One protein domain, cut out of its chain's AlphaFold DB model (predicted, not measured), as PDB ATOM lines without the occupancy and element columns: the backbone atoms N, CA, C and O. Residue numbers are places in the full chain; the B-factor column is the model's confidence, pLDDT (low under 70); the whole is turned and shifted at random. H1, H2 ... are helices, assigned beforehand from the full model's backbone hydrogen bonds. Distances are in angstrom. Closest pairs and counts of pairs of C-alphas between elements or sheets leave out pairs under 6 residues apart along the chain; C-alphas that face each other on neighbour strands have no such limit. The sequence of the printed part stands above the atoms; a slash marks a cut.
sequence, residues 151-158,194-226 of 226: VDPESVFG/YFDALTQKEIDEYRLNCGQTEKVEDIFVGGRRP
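AT A GLANCE: This is residues 151 to 158 and 194 to 226 of the 226 residues of the protein "INCENP_ARK-bind domain-containing protein" of Perkinsus olseni (UniProt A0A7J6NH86). Three helices are strung loosely along an open, rod-like shape: H3 toward one end, the short H1 near the middle, and H2, the longest, on the far side of H1 from H3 and slanted to the long axis, with residues 211 to 215 leading from H2 back past H1 to H3. Free tails stick out at residues 194 to 203, of which 200 to 203 belong to H2, and at residues 220 to 226. The printed part has 41 residues, is all helix in the order H1, H2, H3, and is loose, with a radius of gyration of the C-alphas of 12.8 A and spans of 42 by 20 by 10 A.

IN THESE COORDINATES: H2, residues 200 to 210, runs 15.2 A from C-alpha 200 at (170.359, 190.967, 116.156) to C-alpha 210 at (169.113, 187.955, 131.042). H3, residues 216 to 221, is 8.2 A long. H1, residues 153 to 157, is 6.2 A long and begins at (159.378, 190.039, 125.942).

HOW THE PARTS SIT: H2 is apart from H1 and from H3. H1 and H3 only just touch, with 3 pairs of C-alphas within 8 A; the closest C-alphas, of Ser 155 and Val 216, are 5.6 A apart. In H1, H2 and H3 every O i to N i+4 pair is within hydrogen-bond range.

THE WHOLE: The farthest C-alphas, of Phe 195 and Pro 226, are 43.3 A apart. Residues 159 to 193 are not printed, and C-alphas 158 and 194 are 19.3 A apart across this cut. The link from H2 to H3 is tight. Residues 222 to 226 have pLDDT under 70.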
ATOM      1  N   VAL A 151     160.688 184.755 130.600       94.75
ATOM      2  CA  VAL A 151     159.842 184.969 129.422       94.75
ATOM      3  C   VAL A 151     160.461 186.023 128.507       94.75
ATOM      4  O   VAL A 151     160.734 187.147 128.929       94.75
ATOM      5  N   ASP A 152     160.632 185.681 127.230       93.00
ATOM      6  CA  ASP A 152     161.119 186.596 126.199       93.00
ATOM      7  C   ASP A 152     160.063 187.677 125.894       93.00
ATOM      8  O   ASP A 152     158.997 187.359 125.342       93.00
ATOM      9  N   PRO A 153     160.329 188.963 126.195       92.12
ATOM     10  CA  PRO A 153     159.378 190.039 125.942       92.12
ATOM     11  C   PRO A 153     159.076 190.226 124.450       92.12
ATOM     12  O   PRO A 153     157.964 190.635 124.108       92.12
ATOM     13  N   GLU A 154     160.001 189.897 123.543       90.44
ATOM     14  CA  GLU A 154     159.730 189.991 122.104       90.44
ATOM     15  C   GLU A 154     158.732 188.938 121.625       90.44
ATOM     16  O   GLU A 154     158.015 189.179 120.657       90.44
ATOM     17  N   SER A 155     158.617 187.805 122.317       90.12
ATOM     18  CA  SER A 155     157.571 186.821 122.020       90.12
ATOM     19  C   SER A 155     156.179 187.280 122.481       90.12
ATOM     20  O   SER A 155     155.174 186.874 121.904       90.12
ATOM     21  N   VAL A 156     156.108 188.165 123.486       90.50
ATOM     22  CA  VAL A 156     154.850 188.757 123.981       90.50
ATOM     23  C   VAL A 156     154.395 189.897 123.070       90.50
ATOM     24  O   VAL A 156     153.245 189.941 122.635       90.50
ATOM     25  N   PHE A 157     155.289 190.854 122.816       88.00
ATOM     26  CA  PHE A 157     154.953 192.119 122.156       88.00
ATOM     27  C   PHE A 157     155.277 192.127 120.657       88.00
ATOM     28  O   PHE A 157     154.903 193.063 119.949       88.00
ATOM     29  N   GLY A 158     155.946 191.083 120.169       86.88
ATOM     30  CA  GLY A 158     156.523 191.018 118.834       86.88
ATOM     31  C   GLY A 158     157.879 191.723 118.744       86.88
ATOM     32  O   GLY A 158     158.250 192.542 119.582       86.88
ATOM     33  N   TYR A 194     168.213 205.399 112.871       85.62
ATOM     34  CA  TYR A 194     168.696 204.315 112.005       85.62
ATOM     35  C   TYR A 194     170.027 203.701 112.471       85.62
ATOM     36  O   TYR A 194     170.223 202.497 112.343       85.62
ATOM     37  N   PHE A 195     170.923 204.522 113.019       86.12
ATOM     38  CA  PHE A 195     172.247 204.090 113.474       86.12
ATOM     39  C   PHE A 195     172.292 203.649 114.940       86.12
ATOM     40  O   PHE A 195     173.328 203.169 115.378       86.12
ATOM     41  N   ASP A 196     171.198 203.827 115.681       90.81
ATOM     42  CA  ASP A 196     171.099 203.488 117.108       90.81
ATOM     43  C   ASP A 196     170.310 202.186 117.333       90.81
ATOM     44  O   ASP A 196     169.999 201.794 118.453       90.81
ATOM     45  N   ALA A 197     169.930 201.512 116.244       86.88
ATOM     46  CA  ALA A 197     169.257 200.230 116.322       86.88
ATOM     47  C   ALA A 197     170.250 199.147 116.759       86.88
ATOM     48  O   ALA A 197     171.287 198.959 116.121       86.88
ATOM     49  N   LEU A 198     169.887 198.402 117.806       89.44
ATOM     50  CA  LEU A 198     170.624 197.212 118.217       89.44
ATOM     51  C   LEU A 198     170.658 196.188 117.080       89.44
ATOM     52  O   LEU A 198     169.669 195.950 116.378       89.44
ATOM     53  N   THR A 199     171.810 195.557 116.910       91.19
ATOM     54  CA  THR A 199     171.980 194.432 115.998       91.19
ATOM     55  C   THR A 199     171.324 193.178 116.570       91.19
ATOM     56  O   THR A 199     171.202 193.010 117.782       91.19
ATOM     57  N   GLN A 200     170.946 192.234 115.700       89.00
ATOM     58  CA  GLN A 200     170.359 190.967 116.156       89.00
ATOM     59  C   GLN A 200     171.284 190.215 117.122       89.00
ATOM     60  O   GLN A 200     170.814 189.608 118.074       89.00
ATOM     61  N   LYS A 201     172.598 190.296 116.895       95.19
ATOM     62  CA  LYS A 201     173.591 189.654 117.753       95.19
ATOM     63  C   LYS A 201     173.572 190.230 119.172       95.19
ATOM     64  O   LYS A 201     173.604 189.458 120.121       95.19
ATOM     65  N   GLU A 202     173.499 191.553 119.308       94.81
ATOM     66  CA  GLU A 202     173.406 192.217 120.617       94.81
ATOM     67  C   GLU A 202     172.105 191.854 121.336       94.81
ATOM     68  O   GLU A 202     172.112 191.626 122.542       94.81
ATOM     69  N   ILE A 203     171.002 191.748 120.592       92.25
ATOM     70  CA  ILE A 203     169.710 191.316 121.132       92.25
ATOM     71  C   ILE A 203     169.795 189.872 121.650       92.25
ATOM     72  O   ILE A 203     169.378 189.599 122.774       92.25
ATOM     73  N   ASP A 204     170.357 188.950 120.866       91.62
ATOM     74  CA  ASP A 204     170.478 187.540 121.251       91.62
ATOM     75  C   ASP A 204     171.418 187.363 122.459       91.62
ATOM     76  O   ASP A 204     171.122 186.593 123.374       91.62
ATOM     77  N   GLU A 205     172.526 188.111 122.501       96.06
ATOM     78  CA  GLU A 205     173.457 188.138 123.634       96.06
ATOM     79  C   GLU A 205     172.794 188.694 124.898       96.06
ATOM     80  O   GLU A 205     172.928 188.119 125.978       96.06
ATOM     81  N   TYR A 206     172.012 189.768 124.767       94.31
ATOM     82  CA  TYR A 206     171.245 190.327 125.873       94.31
ATOM     83  C   TYR A 206     170.235 189.318 126.433       94.31
ATOM     84  O   TYR A 206     170.197 189.106 127.645       94.31
ATOM     85  N   ARG A 207     169.465 188.638 125.573       93.31
ATOM     86  CA  ARG A 207     168.513 187.600 126.011       93.31
ATOM     87  C   ARG A 207     169.205 186.467 126.754       93.31
ATOM     88  O   ARG A 207     168.706 186.031 127.790       93.31
ATOM     89  N   LEU A 208     170.358 186.021 126.253       94.62
ATOM     90  CA  LEU A 208     171.156 184.983 126.899       94.62
ATOM     91  C   LEU A 208     171.630 185.431 128.288       94.62
ATOM     92  O   LEU A 208     171.459 184.692 129.257       94.62
ATOM     93  N   ASN A 209     172.153 186.654 128.401       96.12
ATOM     94  CA  ASN A 209     172.635 187.217 129.664       96.12
ATOM     95  C   ASN A 209     171.504 187.458 130.676       96.12
ATOM     96  O   ASN A 209     171.716 187.328 131.880       96.12
ATOM     97  N   CYS A 210     170.298 187.780 130.203       94.75
ATOM     98  CA  CYS A 210     169.113 187.955 131.042       94.75
ATOM     99  C   CYS A 210     168.356 186.650 131.338       94.75
ATOM    100  O   CYS A 210     167.403 186.686 132.112       94.75
ATOM    101  N   GLY A 211     168.749 185.513 130.751       95.38
ATOM    102  CA  GLY A 211     168.051 184.237 130.934       95.38
ATOM    103  C   GLY A 211     166.649 184.191 130.312       95.38
ATOM    104  O   GLY A 211     165.821 183.392 130.743       95.38
ATOM    105  N   GLN A 212     166.377 185.029 129.310       94.50
ATOM    106  CA  GLN A 212     165.094 185.109 128.603       94.50
ATOM    107  C   GLN A 212     165.017 184.023 127.523       94.50
ATOM    108  O   GLN A 212     165.228 184.281 126.338       94.50
ATOM    109  N   THR A 213     164.803 182.779 127.946       91.50
ATOM    110  CA  THR A 213     164.868 181.595 127.077       91.50
ATOM    111  C   THR A 213     163.502 181.096 126.615       91.50
ATOM    112  O   THR A 213     163.434 180.365 125.625       91.50
ATOM    113  N   GLU A 214     162.420 181.473 127.297       92.25
ATOM    114  CA  GLU A 214     161.086 180.921 127.061       92.25
ATOM    115  C   GLU A 214     160.251 181.844 126.178       92.25
ATOM    116  O   GLU A 214     160.046 183.018 126.490       92.25
ATOM    117  N   LYS A 215     159.708 181.307 125.084       90.56
ATOM    118  CA  LYS A 215     158.740 182.033 124.262       90.56
ATOM    119  C   LYS A 215     157.332 181.813 124.789       90.56
ATOM    120  O   LYS A 215     156.954 180.702 125.152       90.56
ATOM    121  N   VAL A 216     156.510 182.856 124.734       88.38
ATOM    122  CA  VAL A 216     155.075 182.812 125.067       88.38
ATOM    123  C   VAL A 216     154.354 181.683 124.333       88.38
ATOM    124  O   VAL A 216     153.523 180.989 124.914       88.38
ATOM    125  N   GLU A 217     154.686 181.465 123.065       86.25
ATOM    126  CA  GLU A 217     154.107 180.397 122.244       86.25
ATOM    127  C   GLU A 217     154.313 179.015 122.881       86.25
ATOM    128  O   GLU A 217     153.370 178.230 122.962       86.25
ATOM    129  N   ASP A 218     155.499 178.747 123.428       86.06
ATOM    130  CA  ASP A 218     155.823 177.469 124.063       86.06
ATOM    131  C   ASP A 218     155.073 177.287 125.392       86.06
ATOM    132  O   ASP A 218     154.649 176.178 125.726       86.06
ATOM    133  N   ILE A 219     154.839 178.388 126.115       83.50
ATOM    134  CA  ILE A 219     154.109 178.407 127.389       83.50
ATOM    135  C   ILE A 219     152.615 178.126 127.164       83.50
ATOM    136  O   ILE A 219     152.027 177.288 127.847       83.50
ATOM    137  N   PHE A 220     151.982 178.806 126.202       76.12
ATOM    138  CA  PHE A 220     150.524 178.751 126.027       76.12
ATOM    139  C   PHE A 220     150.045 177.705 125.009       76.12
ATOM    140  O   PHE A 220     148.912 177.228 125.120       76.12
ATOM    141  N   VAL A 221     150.859 177.342 124.011       70.31
ATOM    142  CA  VAL A 221     150.482 176.379 122.956       70.31
ATOM    143  C   VAL A 221     150.944 174.960 123.300       70.31
ATOM    144  O   VAL A 221     150.279 173.997 122.925       70.31
ATOM    145  N   GLY A 222     152.017 174.808 124.081       55.19
ATOM    146  CA  GLY A 222     152.669 173.525 124.377       55.19
ATOM    147  C   GLY A 222     151.917 172.550 125.295       55.19
ATOM    148  O   GLY A 222     152.508 171.574 125.750       55.19
ATOM    149  N   GLY A 223     150.640 172.774 125.618       49.09
ATOM    150  CA  GLY A 223     149.844 171.843 126.433       49.09
ATOM    151  C   GLY A 223     150.284 171.709 127.900       49.09
ATOM    152  O   GLY A 223     149.607 171.024 128.664       49.09
ATOM    153  N   ARG A 224     151.348 172.398 128.333       48.62
ATOM    154  CA  ARG A 224     151.662 172.595 129.752       48.62
ATOM    155  C   ARG A 224     150.710 173.635 130.328       48.62
ATOM    156  O   ARG A 224     151.074 174.783 130.549       48.62
ATOM    157  N   ARG A 225     149.459 173.240 130.555       45.62
ATOM    158  CA  ARG A 225     148.695 173.929 131.595       45.62
ATOM    159  C   ARG A 225     149.314 173.544 132.946       45.62
ATOM    160  O   ARG A 225     149.673 172.373 133.092       45.62
ATOM    161  N   PRO A 226     149.495 174.499 133.870       50.09
ATOM    162  CA  PRO A 226     149.813 174.177 135.256       50.09
ATOM    163  C   PRO A 226     148.732 173.289 135.885       50.09
ATOM    164  O   PRO A 226     147.562 173.365 135.436       50.09
TER     165      PRO A 226